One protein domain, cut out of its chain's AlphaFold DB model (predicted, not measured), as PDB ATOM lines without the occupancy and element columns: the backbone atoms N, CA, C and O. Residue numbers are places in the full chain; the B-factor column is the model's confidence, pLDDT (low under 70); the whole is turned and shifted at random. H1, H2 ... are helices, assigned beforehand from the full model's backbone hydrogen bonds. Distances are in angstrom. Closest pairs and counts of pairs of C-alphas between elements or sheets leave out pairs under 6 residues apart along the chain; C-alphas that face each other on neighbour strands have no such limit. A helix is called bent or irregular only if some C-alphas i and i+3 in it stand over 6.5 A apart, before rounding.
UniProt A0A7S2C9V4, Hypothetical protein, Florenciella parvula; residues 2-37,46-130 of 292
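Overview. This is residues 2 to 37 and 46 to 130 of the 292 residues of the protein "Hypothetical protein" of Florenciella parvula (UniProt A0A7S2C9V4). A long helical hairpin, H4 folding back into H5, opens as a narrow V; a second, short pair of helices, H2 and H3, is joined to it by a link, and H1 makes an arm whose residues 2 to 16 stick out at the end of the longest axis away from the hairpin's turn. The assembly is loose, with few contacts between the helices, and residues 122 to 130 of H5 also stand free. The printed part has 121 residues with five named helices, in the order H1 H2 H3 H4 H5, and no named strand; the class is all helix. The whole is loose, with a radius of gyration of the C-alphas of 19.0 A, and elongated, spanning 64 by 38 by 31 A.

Arrangement. The longest helix, H4, residues 73 to 105, touches H5, residues 109 to 130, with residues 91 to 103 alone. They form a helical hairpin, running opposite ways at a shallow tilt of 33 degrees, only just short of steep; their closest C-alphas, those of Gly 102 and Thr 112, are 5.5 A apart. H3, residues 49 to 65, is apart from H4, but only just, at 8.1 A. H3 touches H2, residues 24 to 33, with residues 59 to 63 alone, at a shallow tilt of 27 degrees, opposite ways; their closest C-alphas, those of Ala 31 and Lys 62, are 5.1 A apart. H1, residues 2 to 20, touches no helix and is only just apart from H4, at 8.1 A. In H2 every O i to N i+4 pair is within hydrogen-bond range; the counts are 14 of 15 in H1, 11 of 13 in H3, 26 of 29 in H4 and 14 of 18 in H5.

Along the chain. H4 runs 44.7 A, from C-alpha 73 at (-21.729, -19.535, -48.613) to C-alpha 105, and is irregular, with C-alphas 75 and 78 standing 7.8 A apart. H5 runs 30.1 A and ends with C-alpha 130 at (-6.665, -18.286, -24.996). H5 has a kink of 33 degrees near residue 122 and is neither bent nor irregular, but only just: C-alphas 121 and 124 are 6.3 A apart. H3 runs 24.0 A and is irregular, with C-alphas 57 and 60 standing 7.1 A apart and a kink of 51 degrees near residue 58. H2 runs 14.0 A, and H1 runs 27.1 A from C-alpha 2 at (-8.442, 10.973, -37.828).

Size, cuts and confidence. The two C-alphas farthest apart, those of Leu 2 and Gly 106, are 65.8 A apart. Residues 38 to 45 are not printed, and C-alphas 37 and 46 stand 11.1 A apart across this cut, which lies in the link H2 to H3. The links H1 to H2 and H4 to H5 are tight, and the link H3 to H4 is short. The mean pLDDT of the printed part is 82.3; it is under 70 at residue 2, residues 11 to 22, residues 36 to 37 and residue 46.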
ATOM      1  N   LEU A   2      -7.390  11.356 -36.861       68.25
ATOM      2  CA  LEU A   2      -8.442  10.973 -37.828       68.25
ATOM      3  C   LEU A   2      -7.921   9.986 -38.887       68.25
ATOM      4  O   LEU A   2      -8.569   8.989 -39.162       68.25
ATOM      5  N   TYR A   3      -6.721  10.239 -39.420       72.50
ATOM      6  CA  TYR A   3      -6.071   9.367 -40.400       72.50
ATOM      7  C   TYR A   3      -5.788   7.965 -39.840       72.50
ATOM      8  O   TYR A   3      -6.141   6.987 -40.482       72.50
ATOM      9  N   ASP A   4      -5.266   7.871 -38.611       77.25
ATOM     10  CA  ASP A   4      -5.022   6.584 -37.935       77.25
ATOM     11  C   ASP A   4      -6.314   5.809 -37.670       77.25
ATOM     12  O   ASP A   4      -6.345   4.593 -37.786       77.25
ATOM     13  N   ASN A   5      -7.405   6.504 -37.340       80.06
ATOM     14  CA  ASN A   5      -8.698   5.858 -37.131       80.06
ATOM     15  C   ASN A   5      -9.295   5.357 -38.453       80.06
ATOM     16  O   ASN A   5      -9.897   4.288 -38.481       80.06
ATOM     17  N   VAL A   6      -9.122   6.108 -39.546       82.56
ATOM     18  CA  VAL A   6      -9.588   5.716 -40.885       82.56
ATOM     19  C   VAL A   6      -8.757   4.560 -41.439       82.56
ATOM     20  O   VAL A   6      -9.333   3.644 -42.016       82.56
ATOM     21  N   SER A   7      -7.438   4.553 -41.232       71.69
ATOM     22  CA  SER A   7      -6.590   3.427 -41.629       71.69
ATOM     23  C   SER A   7      -6.880   2.179 -40.795       71.69
ATOM     24  O   SER A   7      -6.972   1.101 -41.375       71.69
ATOM     25  N   LYS A   8      -7.134   2.308 -39.482       74.88
ATOM     26  CA  LYS A   8      -7.613   1.191 -38.646       74.88
ATOM     27  C   LYS A   8      -8.951   0.642 -39.135       74.88
ATOM     28  O   LYS A   8      -9.081  -0.558 -39.315       74.88
ATOM     29  N   LEU A   9      -9.927   1.509 -39.403       73.81
ATOM     30  CA  LEU A   9     -11.235   1.100 -39.933       73.81
ATOM     31  C   LEU A   9     -11.132   0.451 -41.317       73.81
ATOM     32  O   LEU A   9     -11.884  -0.471 -41.612       73.81
ATOM     33  N   ALA A  10     -10.227   0.935 -42.168       70.56
ATOM     34  CA  ALA A  10      -9.984   0.347 -43.478       70.56
ATOM     35  C   ALA A  10      -9.317  -1.029 -43.362       70.56
ATOM     36  O   ALA A  10      -9.737  -1.935 -44.068       70.56
ATOM     37  N   LYS A  11      -8.339  -1.192 -42.460       67.19
ATOM     38  CA  LYS A  11      -7.709  -2.487 -42.164       67.19
ATOM     39  C   LYS A  11      -8.720  -3.490 -41.616       67.19
ATOM     40  O   LYS A  11      -8.897  -4.521 -42.242       67.19
ATOM     41  N   LEU A  12      -9.492  -3.110 -40.597       66.62
ATOM     42  CA  LEU A  12     -10.541  -3.957 -40.015       66.62
ATOM     43  C   LEU A  12     -11.572  -4.404 -41.058       66.62
ATOM     44  O   LEU A  12     -11.936  -5.568 -41.118       66.62
ATOM     45  N   LYS A  13     -12.013  -3.497 -41.943       61.31
ATOM     46  CA  LYS A  13     -12.936  -3.863 -43.029       61.31
ATOM     47  C   LYS A  13     -12.310  -4.767 -44.087       61.31
ATOM     48  O   LYS A  13     -13.036  -5.487 -44.761       61.31
ATOM     49  N   LEU A  14     -11.003  -4.665 -44.295       62.25
ATOM     50  CA  LEU A  14     -10.269  -5.458 -45.276       62.25
ATOM     51  C   LEU A  14      -9.921  -6.839 -44.703       62.25
ATOM     52  O   LEU A  14      -9.960  -7.813 -45.443       62.25
ATOM     53  N   GLU A  15      -9.665  -6.930 -43.400       58.31
ATOM     54  CA  GLU A  15      -9.541  -8.169 -42.623       58.31
ATOM     55  C   GLU A  15     -10.878  -8.915 -42.555       58.31
ATOM     56  O   GLU A  15     -10.923 -10.081 -42.936       58.31
ATOM     57  N   ASP A  16     -11.984  -8.231 -42.228       56.28
ATOM     58  CA  ASP A  16     -13.342  -8.800 -42.303       56.28
ATOM     59  C   ASP A  16     -13.662  -9.324 -43.713       56.28
ATOM     60  O   ASP A  16     -14.311 -10.356 -43.876       56.28
ATOM     61  N   TYR A  17     -13.195  -8.620 -44.753       52.62
ATOM     62  CA  TYR A  17     -13.373  -9.053 -46.138       52.62
ATOM     63  C   TYR A  17     -12.490 -10.263 -46.483       52.62
ATOM     64  O   TYR A  17     -12.938 -11.151 -47.199       52.62
ATOM     65  N   LYS A  18     -11.260 -10.340 -45.958       55.22
ATOM     66  CA  LYS A  18     -10.353 -11.485 -46.154       55.22
ATOM     67  C   LYS A  18     -10.829 -12.749 -45.433       55.22
ATOM     68  O   LYS A  18     -10.718 -13.825 -46.007       55.22
ATOM     69  N   LEU A  19     -11.397 -12.631 -44.229       54.28
ATOM     70  CA  LEU A  19     -11.957 -13.770 -43.482       54.28
ATOM     71  C   LEU A  19     -13.187 -14.404 -44.164       54.28
ATOM     72  O   LEU A  19     -13.509 -15.569 -43.916       54.28
ATOM     73  N   GLY A  20     -13.891 -13.646 -45.011       52.38
ATOM     74  CA  GLY A  20     -15.080 -14.117 -45.722       52.38
ATOM     75  C   GLY A  20     -14.767 -14.955 -46.961       52.38
ATOM     76  O   GLY A  20     -15.414 -15.975 -47.185       52.38
ATOM     77  N   THR A  21     -13.751 -14.577 -47.745       51.75
ATOM     78  CA  THR A  21     -13.678 -14.989 -49.157       51.75
ATOM     79  C   THR A  21     -12.733 -16.131 -49.512       51.75
ATOM     80  O   THR A  21     -12.195 -16.137 -50.615       51.75
ATOM     81  N   ALA A  22     -12.514 -17.104 -48.627       64.94
ATOM     82  CA  ALA A  22     -11.662 -18.246 -48.954       64.94
ATOM     83  C   ALA A  22     -12.409 -19.239 -49.858       64.94
ATOM     84  O   ALA A  22     -13.249 -20.010 -49.401       64.94
ATOM     85  N   THR A  23     -12.123 -19.261 -51.157       82.56
ATOM     86  CA  THR A  23     -12.607 -20.324 -52.047       82.56
ATOM     87  C   THR A  23     -12.042 -21.685 -51.622       82.56
ATOM     88  O   THR A  23     -10.982 -21.765 -51.015       82.56
ATOM     89  N   TRP A  24     -12.694 -22.792 -51.997       84.88
ATOM     90  CA  TRP A  24     -12.145 -24.140 -51.763       84.88
ATOM     91  C   TRP A  24     -10.701 -24.283 -52.275       84.88
ATOM     92  O   TRP A  24      -9.875 -24.934 -51.649       84.88
ATOM     93  N   ALA A  25     -10.373 -23.665 -53.414       84.25
ATOM     94  CA  ALA A  25      -9.016 -23.691 -53.948       84.25
ATOM     95  C   ALA A  25      -8.015 -22.980 -53.023       84.25
ATOM     96  O   ALA A  25      -6.910 -23.484 -52.827       84.25
ATOM     97  N   GLU A  26      -8.409 -21.848 -52.437       82.69
ATOM     98  CA  GLU A  26      -7.598 -21.112 -51.462       82.69
ATOM     99  C   GLU A  26      -7.463 -21.899 -50.158       82.69
ATOM    100  O   GLU A  26      -6.336 -22.128 -49.739       82.69
ATOM    101  N   GLN A  27      -8.548 -22.457 -49.610       85.25
ATOM    102  CA  GLN A  27      -8.503 -23.283 -48.393       85.25
ATOM    103  C   GLN A  27      -7.569 -24.493 -48.529       85.25
ATOM    104  O   GLN A  27      -6.793 -24.801 -47.627       85.25
ATOM    105  N   PHE A  28      -7.609 -25.189 -49.671       88.50
ATOM    106  CA  PHE A  28      -6.703 -26.311 -49.929       88.50
ATOM    107  C   PHE A  28      -5.262 -25.855 -50.170       88.50
ATOM    108  O   PHE A  28      -4.325 -26.552 -49.777       88.50
ATOM    109  N   SER A  29      -5.072 -24.703 -50.816       85.81
ATOM    110  CA  SER A  29      -3.748 -24.115 -51.026       85.81
ATOM    111  C   SER A  29      -3.115 -23.707 -49.695       85.81
ATOM    112  O   SER A  29      -1.974 -24.071 -49.420       85.81
ATOM    113  N   GLU A  30      -3.862 -23.022 -48.837       83.62
ATOM    114  CA  GLU A  30      -3.458 -22.649 -47.481       83.62
ATOM    115  C   GLU A  30      -3.152 -23.894 -46.644       83.62
ATOM    116  O   GLU A  30      -2.052 -24.030 -46.107       83.62
ATOM    117  N   ALA A  31      -4.042 -24.892 -46.651       85.50
ATOM    118  CA  ALA A  31      -3.830 -26.151 -45.941       85.50
ATOM    119  C   ALA A  31      -2.520 -26.869 -46.327       85.50
ATOM    120  O   ALA A  31      -1.895 -27.510 -45.476       85.50
ATOM    121  N   LEU A  32      -2.099 -26.779 -47.594       86.62
ATOM    122  CA  LEU A  32      -0.900 -27.445 -48.110       86.62
ATOM    123  C   LEU A  32       0.377 -26.618 -47.963       86.62
ATOM    124  O   LEU A  32       1.439 -27.186 -47.692       86.62
ATOM    125  N   PHE A  33       0.298 -25.307 -48.178       83.50
ATOM    126  CA  PHE A  33       1.476 -24.462 -48.382       83.50
ATOM    127  C   PHE A  33       1.731 -23.467 -47.249       83.50
ATOM    128  O   PHE A  33       2.851 -22.967 -47.147       83.50
ATOM    129  N   GLN A  34       0.751 -23.198 -46.386       77.94
ATOM    130  CA  GLN A  34       0.904 -22.248 -45.288       77.94
ATOM    131  C   GLN A  34       1.568 -22.906 -44.077       77.94
ATOM    132  O   GLN A  34       0.974 -23.742 -43.388       77.94
ATOM    133  N   VAL A  35       2.818 -22.510 -43.828       73.44
ATOM    134  CA  VAL A  35       3.642 -22.964 -42.704       73.44
ATOM    135  C   VAL A  35       3.682 -21.858 -41.651       73.44
ATOM    136  O   VAL A  35       4.203 -20.784 -41.933       73.44
ATOM    137  N   GLY A  36       3.171 -22.143 -40.454       65.25
ATOM    138  CA  GLY A  36       3.038 -21.169 -39.366       65.25
ATOM    139  C   GLY A  36       1.589 -20.940 -38.946       65.25
ATOM    140  O   GLY A  36       0.675 -21.523 -39.536       65.25
ATOM    141  N   ASP A  37       1.417 -20.135 -37.902       56.81
ATOM    142  CA  ASP A  37       0.124 -19.676 -37.387       56.81
ATOM    143  C   ASP A  37      -0.070 -18.209 -37.807       56.81
ATOM    144  O   ASP A  37       0.881 -17.431 -37.741       56.81
ATOM    145  N   THR A  46       9.832 -15.535 -39.733       69.12
ATOM    146  CA  THR A  46      10.298 -16.635 -40.584       69.12
ATOM    147  C   THR A  46      10.034 -17.958 -39.880       69.12
ATOM    148  O   THR A  46      10.426 -18.102 -38.720       69.12
ATOM    149  N   PRO A  47       9.409 -18.936 -40.560       75.75
ATOM    150  CA  PRO A  47       9.067 -20.201 -39.933       75.75
ATOM    151  C   PRO A  47      10.335 -20.935 -39.500       75.75
ATOM    152  O   PRO A  47      11.245 -21.199 -40.298       75.75
ATOM    153  N   GLY A  48      10.390 -21.272 -38.218       83.44
ATOM    154  CA  GLY A  48      11.435 -22.094 -37.640       83.44
ATOM    155  C   GLY A  48      11.272 -23.565 -38.023       83.44
ATOM    156  O   GLY A  48      10.248 -24.010 -38.536       83.44
ATOM    157  N   THR A  49      12.283 -24.382 -37.716       83.81
ATOM    158  CA  THR A  49      12.249 -25.835 -37.976       83.81
ATOM    159  C   THR A  49      11.044 -26.520 -37.322       83.81
ATOM    160  O   THR A  49      10.513 -27.485 -37.865       83.81
ATOM    161  N   MET A  50      10.604 -26.021 -36.163       83.00
ATOM    162  CA  MET A  50       9.448 -26.559 -35.449       83.00
ATOM    163  C   MET A  50       8.135 -26.298 -36.199       83.00
ATOM    164  O   MET A  50       7.286 -27.186 -36.221       83.00
ATOM    165  N   ASP A  51       8.006 -25.170 -36.897       83.12
ATOM    166  CA  ASP A  51       6.797 -24.823 -37.654       83.12
ATOM    167  C   ASP A  51       6.627 -25.729 -38.867       83.12
ATOM    168  O   ASP A  51       5.531 -26.209 -39.143       83.12
ATOM    169  N   TYR A  52       7.727 -26.073 -39.542       85.56
ATOM    170  CA  TYR A  52       7.702 -27.061 -40.622       85.56
ATOM    171  C   TYR A  52       7.326 -28.460 -40.125       85.56
ATOM    172  O   TYR A  52       6.568 -29.167 -40.790       85.56
ATOM    173  N   VAL A  53       7.830 -28.872 -38.957       88.50
ATOM    174  CA  VAL A  53       7.463 -30.165 -38.355       88.50
ATOM    175  C   VAL A  53       5.976 -30.181 -37.994       88.50
ATOM    176  O   VAL A  53       5.273 -31.127 -38.352       88.50
ATOM    177  N   MET A  54       5.486 -29.126 -37.343       84.75
ATOM    178  CA  MET A  54       4.072 -28.989 -36.988       84.75
ATOM    179  C   MET A  54       3.188 -28.924 -38.233       84.75
ATOM    180  O   MET A  54       2.128 -29.550 -38.256       84.75
ATOM    181  N   HIS A  55       3.638 -28.262 -39.300       87.31
ATOM    182  CA  HIS A  55       2.933 -28.243 -40.579       87.31
ATOM    183  C   HIS A  55       2.771 -29.652 -41.144       87.31
ATOM    184  O   HIS A  55       1.651 -30.079 -41.389       87.31
ATOM    185  N   VAL A  56       3.846 -30.437 -41.253       89.25
ATOM    186  CA  VAL A  56       3.769 -31.814 -41.785       89.25
ATOM    187  C   VAL A  56       2.824 -32.697 -40.965       89.25
ATOM    188  O   VAL A  56       2.060 -33.474 -41.538       89.25
ATOM    189  N   ILE A  57       2.850 -32.570 -39.636       89.69
ATOM    190  CA  ILE A  57       1.970 -33.335 -38.740       89.69
ATOM    191  C   ILE A  57       0.504 -32.915 -38.913       89.69
ATOM    192  O   ILE A  57      -0.388 -33.763 -38.865       89.69
ATOM    193  N   THR A  58       0.245 -31.624 -39.117       88.56
ATOM    194  CA  THR A  58      -1.115 -31.072 -39.182       88.56
ATOM    195  C   THR A  58      -1.713 -31.070 -40.585       88.56
ATOM    196  O   THR A  58      -2.934 -31.039 -40.683       88.56
ATOM    197  N   VAL A  59      -0.924 -31.183 -41.662       90.25
ATOM    198  CA  VAL A  59      -1.410 -31.190 -43.060       90.25
ATOM    199  C   VAL A  59      -2.557 -32.179 -43.302       90.25
ATOM    200  O   VAL A  59      -3.555 -31.762 -43.889       90.25
ATOM    201  N   PRO A  60      -2.510 -33.452 -42.849       91.00
ATOM    202  CA  PRO A  60      -3.643 -34.364 -43.027       91.00
ATOM    203  C   PRO A  60      -4.930 -33.830 -42.391       91.00
ATOM    204  O   PRO A  60      -6.011 -33.962 -42.963       91.00
ATOM    205  N   TRP A  61      -4.801 -33.183 -41.231       86.38
ATOM    206  CA  TRP A  61      -5.906 -32.561 -40.514       86.38
ATOM    207  C   TRP A  61      -6.390 -31.277 -41.200       86.38
ATOM    208  O   TRP A  61      -7.592 -31.116 -41.399       86.38
ATOM    209  N   LYS A  62      -5.476 -30.403 -41.641       87.38
ATOM    210  CA  LYS A  62      -5.804 -29.189 -42.404       87.38
ATOM    211  C   LYS A  62      -6.569 -29.538 -43.684       87.38
ATOM    212  O   LYS A  62      -7.595 -28.936 -43.965       87.38
ATOM    213  N   LEU A  63      -6.127 -30.563 -44.413       89.81
ATOM    214  CA  LEU A  63      -6.799 -31.050 -45.622       89.81
ATOM    215  C   LEU A  63      -8.181 -31.643 -45.341       89.81
ATOM    216  O   LEU A  63      -9.111 -31.432 -46.115       89.81
ATOM    217  N   PHE A  64      -8.322 -32.394 -44.250       88.31
ATOM    218  CA  PHE A  64      -9.610 -32.960 -43.869       88.31
ATOM    219  C   PHE A  64     -10.608 -31.870 -43.452       88.31
ATOM    220  O   PHE A  64     -11.769 -31.935 -43.845       88.31
ATOM    221  N   PHE A  65     -10.170 -30.839 -42.722       86.12
ATOM    222  CA  PHE A  65     -11.028 -29.704 -42.365       86.12
ATOM    223  C   PHE A  65     -11.251 -28.707 -43.506       86.12
ATOM    224  O   PHE A  65     -12.295 -28.064 -43.528       86.12
ATOM    225  N   ALA A  66     -10.364 -28.642 -44.502       87.25
ATOM    226  CA  ALA A  66     -10.611 -27.900 -45.740       87.25
ATOM    227  C   ALA A  66     -11.807 -28.464 -46.535       87.25
ATOM    228  O   ALA A  66     -12.294 -27.813 -47.451       87.25
ATOM    229  N   LEU A  67     -12.324 -29.651 -46.172       88.19
ATOM    230  CA  LEU A  67     -13.582 -30.175 -46.710       88.19
ATOM    231  C   LEU A  67     -14.829 -29.397 -46.240       88.19
ATOM    232  O   LEU A  67     -15.938 -29.637 -46.732       88.19
ATOM    233  N   VAL A  68     -14.688 -28.514 -45.254       89.06
ATOM    234  CA  VAL A  68     -15.778 -27.661 -44.788       89.06
ATOM    235  C   VAL A  68     -16.022 -26.559 -45.827       89.06
ATOM    236  O   VAL A  68     -15.079 -25.919 -46.279       89.06
ATOM    237  N   PRO A  69     -17.282 -26.308 -46.223       87.19
ATOM    238  CA  PRO A  69     -17.579 -25.299 -47.226       87.19
ATOM    239  C   PRO A  69     -17.147 -23.896 -46.766       87.19
ATOM    240  O   PRO A  69     -17.304 -23.579 -45.588       87.19
ATOM    241  N   PRO A  70     -16.690 -23.035 -47.692       83.50
ATOM    242  CA  PRO A  70     -16.304 -21.661 -47.423       83.50
ATOM    243  C   PRO A  70     -17.317 -20.832 -46.650       83.50
ATOM    244  O   PRO A  70     -18.536 -20.957 -46.826       83.50
ATOM    245  N   THR A  71     -16.781 -19.914 -45.853       79.31
ATOM    246  CA  THR A  71     -17.505 -18.971 -44.996       79.31
ATOM    247  C   THR A  71     -18.400 -18.005 -45.781       79.31
ATOM    248  O   THR A  71     -19.422 -17.566 -45.260       79.31
ATOM    249  N   ASP A  72     -18.123 -17.763 -47.062       77.12
ATOM    250  CA  ASP A  72     -18.968 -16.944 -47.941       77.12
ATOM    251  C   ASP A  72     -20.347 -17.551 -48.261       77.12
ATOM    252  O   ASP A  72     -21.292 -16.838 -48.625       77.12
ATOM    253  N   TYR A  73     -20.504 -18.874 -48.161       75.56
ATOM    254  CA  TYR A  73     -21.729 -19.535 -48.613       75.56
ATOM    255  C   TYR A  73     -22.886 -19.238 -47.653       75.56
ATOM    256  O   TYR A  73     -22.864 -19.624 -46.483       75.56
ATOM    257  N   LEU A  74     -23.936 -18.587 -48.174       78.25
ATOM    258  CA  LEU A  74     -25.149 -18.215 -47.429       78.25
ATOM    259  C   LEU A  74     -24.839 -17.474 -46.111       78.25
ATOM    260  O   LEU A  74     -25.438 -17.754 -45.069       78.25
ATOM    261  N   GLY A  75     -23.880 -16.543 -46.159       76.81
ATOM    262  CA  GLY A  75     -23.497 -15.723 -45.006       76.81
ATOM    263  C   GLY A  75     -22.918 -16.543 -43.850       76.81
ATOM    264  O   GLY A  75     -23.221 -16.260 -42.695       76.81
ATOM    265  N   GLY A  76     -22.172 -17.608 -44.157       80.88
ATOM    266  CA  GLY A  76     -21.478 -18.448 -43.177       80.88
ATOM    267  C   GLY A  76     -22.321 -19.550 -42.544       80.88
ATOM    268  O   GLY A  76     -21.770 -20.447 -41.909       80.88
ATOM    269  N   THR A  77     -23.638 -19.562 -42.755       84.50
ATOM    270  CA  THR A  77     -24.524 -20.539 -42.096       84.50
ATOM    271  C   THR A  77     -24.227 -21.973 -42.542       84.50
ATOM    272  O   THR A  77     -24.263 -22.898 -41.732       84.50
ATOM    273  N   VAL A  78     -23.902 -22.176 -43.823       87.94
ATOM    274  CA  VAL A  78     -23.583 -23.513 -44.353       87.94
ATOM    275  C   VAL A  78     -22.252 -24.010 -43.804       87.94
ATOM    276  O   VAL A  78     -22.188 -25.138 -43.324       87.94
ATOM    277  N   CYS A  79     -21.222 -23.157 -43.821       88.19
ATOM    278  CA  CYS A  79     -19.933 -23.429 -43.187       88.19
ATOM    279  C   CYS A  79     -20.129 -23.842 -41.727       88.19
ATOM    280  O   CYS A  79     -19.664 -24.900 -41.317       88.19
ATOM    281  N   PHE A  80     -20.895 -23.058 -40.968       87.12
ATOM    282  CA  PHE A  80     -21.148 -23.307 -39.554       87.12
ATOM    283  C   PHE A  80     -21.824 -24.661 -39.295       87.12
ATOM    284  O   PHE A  80     -21.330 -25.454 -38.497       87.12
ATOM    285  N   VAL A  81     -22.925 -24.969 -39.989       90.50
ATOM    286  CA  VAL A  81     -23.665 -26.228 -39.776       90.50
ATOM    287  C   VAL A  81     -22.841 -27.444 -40.203       90.50
ATOM    288  O   VAL A  81     -22.828 -28.454 -39.498       90.50
ATOM    289  N   VAL A  82     -22.138 -27.360 -41.336       90.69
ATOM    290  CA  VAL A  82     -21.306 -28.471 -41.822       90.69
ATOM    291  C   VAL A  82     -20.088 -28.678 -40.922       90.69
ATOM    292  O   VAL A  82     -19.788 -29.823 -40.591       90.69
ATOM    293  N   ALA A  83     -19.438 -27.605 -40.462       89.69
ATOM    294  CA  ALA A  83     -18.340 -27.683 -39.499       89.69
ATOM    295  C   ALA A  83     -18.788 -28.335 -38.183       89.69
ATOM    296  O   ALA A  83     -18.125 -29.250 -37.698       89.69
ATOM    297  N   LEU A  84     -19.945 -27.932 -37.643       88.81
ATOM    298  CA  LEU A  84     -20.514 -28.543 -36.439       88.81
ATOM    299  C   LEU A  84     -20.790 -30.040 -36.623       88.81
ATOM    300  O   LEU A  84     -20.472 -30.836 -35.739       88.81
ATOM    301  N   ALA A  85     -21.343 -30.441 -37.771       90.12
ATOM    302  CA  ALA A  85     -21.571 -31.852 -38.076       90.12
ATOM    303  C   ALA A  85     -20.250 -32.635 -38.179       90.12
ATOM    304  O   ALA A  85     -20.147 -33.738 -37.642       90.12
ATOM    305  N   PHE A  86     -19.230 -32.058 -38.823       90.00
ATOM    306  CA  PHE A  86     -17.897 -32.654 -38.933       90.00
ATOM    307  C   PHE A  86     -17.255 -32.873 -37.565       90.00
ATOM    308  O   PHE A  86     -16.811 -33.983 -37.276       90.00
ATOM    309  N   ILE A  87     -17.257 -31.845 -36.711       88.31
ATOM    310  CA  ILE A  87     -16.737 -31.943 -35.345       88.31
ATOM    311  C   ILE A  87     -17.506 -33.025 -34.582       88.31
ATOM    312  O   ILE A  87     -16.876 -33.893 -33.992       88.31
ATOM    313  N   GLY A  88     -18.839 -33.061 -34.674       88.19
ATOM    314  CA  GLY A  88     -19.649 -34.101 -34.031       88.19
ATOM    315  C   GLY A  88     -19.274 -35.528 -34.458       88.19
ATOM    316  O   GLY A  88     -19.134 -36.408 -33.607       88.19
ATOM    317  N   ILE A  89     -19.053 -35.759 -35.756       89.38
ATOM    318  CA  ILE A  89     -18.623 -37.068 -36.280       89.38
ATOM    319  C   ILE A  89     -17.227 -37.424 -35.766       89.38
ATOM    320  O   ILE A  89     -17.013 -38.532 -35.278       89.38
ATOM    321  N   VAL A  90     -16.280 -36.489 -35.848       88.69
ATOM    322  CA  VAL A  90     -14.906 -36.688 -35.372       88.69
ATOM    323  C   VAL A  90     -14.896 -36.995 -33.877       88.69
ATOM    324  O   VAL A  90     -14.250 -37.950 -33.460       88.69
ATOM    325  N   THR A  91     -15.620 -36.221 -33.070       87.69
ATOM    326  CA  THR A  91     -15.703 -36.419 -31.620       87.69
ATOM    327  C   THR A  91     -16.305 -37.781 -31.278       87.69
ATOM    328  O   THR A  91     -15.804 -38.436 -30.369       87.69
ATOM    329  N   CYS A  92     -17.308 -38.244 -32.030       87.38
ATOM    330  CA  CYS A  92     -17.865 -39.591 -31.880       87.38
ATOM    331  C   CYS A  92     -16.798 -40.672 -32.133       87.38
ATOM    332  O   CYS A  92     -16.555 -41.524 -31.280       87.38
ATOM    333  N   LEU A  93     -16.074 -40.568 -33.253       89.75
ATOM    334  CA  LEU A  93     -15.006 -41.510 -33.604       89.75
ATOM    335  C   LEU A  93     -13.864 -41.508 -32.579       89.75
ATOM    336  O   LEU A  93     -13.371 -42.567 -32.197       89.75
ATOM    337  N   ILE A  94     -13.435 -40.329 -32.122       89.38
ATOM    338  CA  ILE A  94     -12.391 -40.202 -31.098       89.38
ATOM    339  C   ILE A  94     -12.871 -40.789 -29.767       89.38
ATOM    340  O   ILE A  94     -12.079 -41.436 -29.083       89.38
ATOM    341  N   GLY A  95     -14.147 -40.613 -29.414       87.69
ATOM    342  CA  GLY A  95     -14.752 -41.216 -28.226       87.69
ATOM    343  C   GLY A  95     -14.680 -42.744 -28.249       87.69
ATOM    344  O   GLY A  95     -14.185 -43.348 -27.294       87.69
ATOM    345  N   ASP A  96     -15.073 -43.362 -29.363       90.94
ATOM    346  CA  ASP A  96     -15.011 -44.817 -29.540       90.94
ATOM    347  C   ASP A  96     -13.565 -45.337 -29.495       90.94
ATOM    348  O   ASP A  96     -13.260 -46.326 -28.823       90.94
ATOM    349  N   LEU A  97     -12.641 -44.641 -30.166       91.25
ATOM    350  CA  LEU A  97     -11.218 -44.987 -30.146       91.25
ATOM    351  C   LEU A  97     -10.617 -44.860 -28.742       91.25
ATOM    352  O   LEU A  97      -9.849 -45.732 -28.328       91.25
ATOM    353  N   ALA A  98     -10.978 -43.812 -27.997       90.38
ATOM    354  CA  ALA A  98     -10.532 -43.613 -26.622       90.38
ATOM    355  C   ALA A  98     -11.043 -44.728 -25.700       90.38
ATOM    356  O   ALA A  98     -10.276 -45.217 -24.869       90.38
ATOM    357  N   ALA A  99     -12.289 -45.179 -25.878       87.25
ATOM    358  CA  ALA A  99     -12.849 -46.300 -25.127       87.25
ATOM    359  C   ALA A  99     -12.098 -47.613 -25.412       87.25
ATOM    360  O   ALA A  99     -11.657 -48.283 -24.476       87.25
ATOM    361  N   ILE A 100     -11.866 -47.943 -26.689       91.94
ATOM    362  CA  ILE A 100     -11.105 -49.143 -27.086       91.94
ATOM    363  C   ILE A 100      -9.681 -49.090 -26.525       91.94
ATOM    364  O   ILE A 100      -9.182 -50.074 -25.977       91.94
ATOM    365  N   PHE A 101      -9.021 -47.938 -26.632       92.06
ATOM    366  CA  PHE A 101      -7.677 -47.741 -26.103       92.06
ATOM    367  C   PHE A 101      -7.629 -47.865 -24.574       92.06
ATOM    368  O   PHE A 101      -6.731 -48.520 -24.042       92.06
ATOM    369  N   GLY A 102      -8.622 -47.313 -23.869       89.88
ATOM    370  CA  GLY A 102      -8.798 -47.498 -22.429       89.88
ATOM    371  C   GLY A 102      -8.892 -48.974 -22.048       89.88
ATOM    372  O   GLY A 102      -8.157 -49.427 -21.168       89.88
ATOM    373  N   CYS A 103      -9.690 -49.752 -22.786       89.12
ATOM    374  CA  CYS A 103      -9.790 -51.200 -22.598       89.12
ATOM    375  C   CYS A 103      -8.462 -51.931 -22.853       89.12
ATOM    376  O   CYS A 103      -8.123 -52.843 -22.101       89.12
ATOM    377  N   LEU A 104      -7.687 -51.537 -23.872       92.56
ATOM    378  CA  LEU A 104      -6.396 -52.169 -24.192       92.56
ATOM    379  C   LEU A 104      -5.341 -51.969 -23.098       92.56
ATOM    380  O   LEU A 104      -4.508 -52.848 -22.884       92.56
ATOM    381  N   ILE A 105      -5.371 -50.825 -22.414       92.50
ATOM    382  CA  ILE A 105      -4.433 -50.496 -21.329       92.50
ATOM    383  C   ILE A 105      -4.951 -50.985 -19.964       92.50
ATOM    384  O   ILE A 105      -4.210 -50.986 -18.984       92.50
ATOM    385  N   GLY A 106      -6.199 -51.460 -19.894       89.81
ATOM    386  CA  GLY A 106      -6.826 -51.905 -18.648       89.81
ATOM    387  C   GLY A 106      -7.258 -50.748 -17.744       89.81
ATOM    388  O   GLY A 106      -7.306 -50.908 -16.527       89.81
ATOM    389  N   LEU A 107      -7.547 -49.576 -18.320       88.50
ATOM    390  CA  LEU A 107      -8.088 -48.441 -17.578       88.50
ATOM    391  C   LEU A 107      -9.601 -48.619 -17.362       88.50
ATOM    392  O   LEU A 107     -10.318 -48.928 -18.318       88.50
ATOM    393  N   PRO A 108     -10.115 -48.386 -16.139       86.06
ATOM    394  CA  PRO A 108     -11.548 -48.287 -15.889       86.06
ATOM    395  C   PRO A 108     -12.199 -47.236 -16.793       86.06
ATOM    396  O   PRO A 108     -11.645 -46.152 -16.988       86.06
ATOM    397  N   GLY A 109     -13.404 -47.524 -17.295       81.25
ATOM    398  CA  GLY A 109     -14.110 -46.642 -18.231       81.25
ATOM    399  C   GLY A 109     -14.323 -45.220 -17.699       81.25
ATOM    400  O   GLY A 109     -14.203 -44.257 -18.453       81.25
ATOM    401  N   SER A 110     -14.538 -45.067 -16.388       82.81
ATOM    402  CA  SER A 110     -14.631 -43.762 -15.718       82.81
ATOM    403  C   SER A 110     -13.328 -42.960 -15.815       82.81
ATOM    404  O   SER A 110     -13.351 -41.775 -16.152       82.81
ATOM    405  N   ILE A 111     -12.178 -43.605 -15.599       86.44
ATOM    406  CA  ILE A 111     -10.858 -42.977 -15.723       86.44
ATOM    407  C   ILE A 111     -10.588 -42.620 -17.183       86.44
ATOM    408  O   ILE A 111     -10.171 -41.497 -17.463       86.44
ATOM    409  N   THR A 112     -10.872 -43.522 -18.123       88.00
ATOM    410  CA  THR A 112     -10.749 -43.257 -19.565       88.00
ATOM    411  C   THR A 112     -11.595 -42.055 -19.995       88.00
ATOM    412  O   THR A 112     -11.097 -41.183 -20.708       88.00
ATOM    413  N   ALA A 113     -12.838 -41.954 -19.519       85.94
ATOM    414  CA  ALA A 113     -13.719 -40.830 -19.821       85.94
ATOM    415  C   ALA A 113     -13.175 -39.498 -19.269       85.94
ATOM    416  O   ALA A 113     -13.120 -38.509 -19.996       85.94
ATOM    417  N   ILE A 114     -12.715 -39.470 -18.014       86.75
ATOM    418  CA  ILE A 114     -12.211 -38.242 -17.373       86.75
ATOM    419  C   ILE A 114     -10.848 -37.813 -17.945       86.75
ATOM    420  O   ILE A 114     -10.553 -36.622 -18.019       86.75
ATOM    421  N   THR A 115     -10.002 -38.761 -18.351       87.81
ATOM    422  CA  THR A 115      -8.607 -38.466 -18.725       87.81
ATOM    423  C   THR A 115      -8.355 -38.396 -20.222       87.81
ATOM    424  O   THR A 115      -7.547 -37.578 -20.642       87.81
ATOM    425  N   LEU A 116      -9.008 -39.220 -21.041       85.50
ATOM    426  CA  LEU A 116      -8.789 -39.212 -22.490       85.50
ATOM    427  C   LEU A 116      -9.883 -38.434 -23.212       85.50
ATOM    428  O   LEU A 116      -9.579 -37.575 -24.036       85.50
ATOM    429  N   VAL A 117     -11.149 -38.694 -22.873       87.56
ATOM    430  CA  VAL A 117     -12.282 -38.061 -23.562       87.56
ATOM    431  C   VAL A 117     -12.441 -36.605 -23.119       87.56
ATOM    432  O   VAL A 117     -12.383 -35.705 -23.954       87.56
ATOM    433  N   ALA A 118     -12.566 -36.350 -21.812       87.50
ATOM    434  CA  ALA A 118     -12.832 -35.004 -21.295       87.50
ATOM    435  C   ALA A 118     -11.675 -34.017 -21.533       87.50
ATOM    436  O   ALA A 118     -11.910 -32.848 -21.842       87.50
ATOM    437  N   LEU A 119     -10.420 -34.469 -21.435       86.81
ATOM    438  CA  LEU A 119      -9.263 -33.651 -21.822       86.81
ATOM    439  C   LEU A 119      -9.289 -33.331 -23.321       86.81
ATOM    440  O   LEU A 119      -9.077 -32.179 -23.697       86.81
ATOM    441  N   GLY A 120      -9.598 -34.321 -24.165       83.62
ATOM    442  CA  GLY A 120      -9.678 -34.145 -25.614       83.62
ATOM    443  C   GLY A 120     -10.717 -33.108 -26.048       83.62
ATOM    444  O   GLY A 120     -10.462 -32.358 -26.987       83.62
ATOM    445  N   THR A 121     -11.847 -33.005 -25.343       84.75
ATOM    446  CA  THR A 121     -12.879 -31.991 -25.626       84.75
ATOM    447  C   THR A 121     -12.573 -30.627 -25.005       84.75
ATOM    448  O   THR A 121     -12.954 -29.611 -25.573       84.75
ATOM    449  N   SER A 122     -11.858 -30.575 -23.875       88.44
ATOM    450  CA  SER A 122     -11.582 -29.315 -23.158       88.44
ATOM    451  C   SER A 122     -10.362 -28.553 -23.688       88.44
ATOM    452  O   SER A 122     -10.242 -27.343 -23.476       88.44
ATOM    453  N   LEU A 123      -9.429 -29.234 -24.362       86.81
ATOM    454  CA  LEU A 123      -8.250 -28.598 -24.961       86.81
ATOM    455  C   LEU A 123      -8.620 -27.585 -26.066       86.81
ATOM    456  O   LEU A 123      -8.134 -26.455 -25.984       86.81
ATOM    457  N   PRO A 124      -9.496 -27.909 -27.040       83.38
ATOM    458  CA  PRO A 124      -9.998 -26.932 -28.007       83.38
ATOM    459  C   PRO A 124     -10.633 -25.701 -27.348       83.38
ATOM    460  O   PRO A 124     -10.287 -24.578 -27.707       83.38
ATOM    461  N   ASP A 125     -11.481 -25.893 -26.331       87.25
ATOM    462  CA  ASP A 125     -12.103 -24.789 -25.585       87.25
ATOM    463  C   ASP A 125     -11.060 -23.901 -24.900       87.25
ATOM    464  O   ASP A 125     -11.189 -22.674 -24.863       87.25
ATOM    465  N   THR A 126      -9.996 -24.514 -24.376       88.75
ATOM    466  CA  THR A 126      -8.883 -23.797 -23.747       88.75
ATOM    467  C   THR A 126      -8.129 -22.954 -24.771       88.75
ATOM    468  O   THR A 126      -7.841 -21.786 -24.502       88.75
ATOM    469  N   PHE A 127      -7.838 -23.502 -25.954       88.00
ATOM    470  CA  PHE A 127      -7.170 -22.756 -27.021       88.00
ATOM    471  C   PHE A 127      -8.043 -21.630 -27.573       88.00
ATOM    472  O   PHE A 127      -7.556 -20.509 -27.680       88.00
ATOM    473  N   ALA A 128      -9.334 -21.875 -27.803       87.50
ATOM    474  CA  ALA A 128     -10.277 -20.836 -28.212       87.50
ATOM    475  C   ALA A 128     -10.384 -19.716 -27.160       87.50
ATOM    476  O   ALA A 128     -10.380 -18.533 -27.493       87.50
ATOM    477  N   SER A 129     -10.398 -20.070 -25.870       90.31
ATOM    478  CA  SER A 129     -10.430 -19.092 -24.773       90.31
ATOM    479  C   SER A 129      -9.127 -18.301 -24.660       90.31
ATOM    480  O   SER A 129      -9.167 -17.110 -24.348       90.31
ATOM    481  N   LYS A 130      -7.978 -18.942 -24.920       89.50
ATOM    482  CA  LYS A 130      -6.665 -18.286 -24.996       89.50
ATOM    483  C   LYS A 130      -6.612 -17.312 -26.170       89.50
ATOM    484  O   LYS A 130      -6.220 -16.173 -25.949       89.50
TER     485      LYS A 130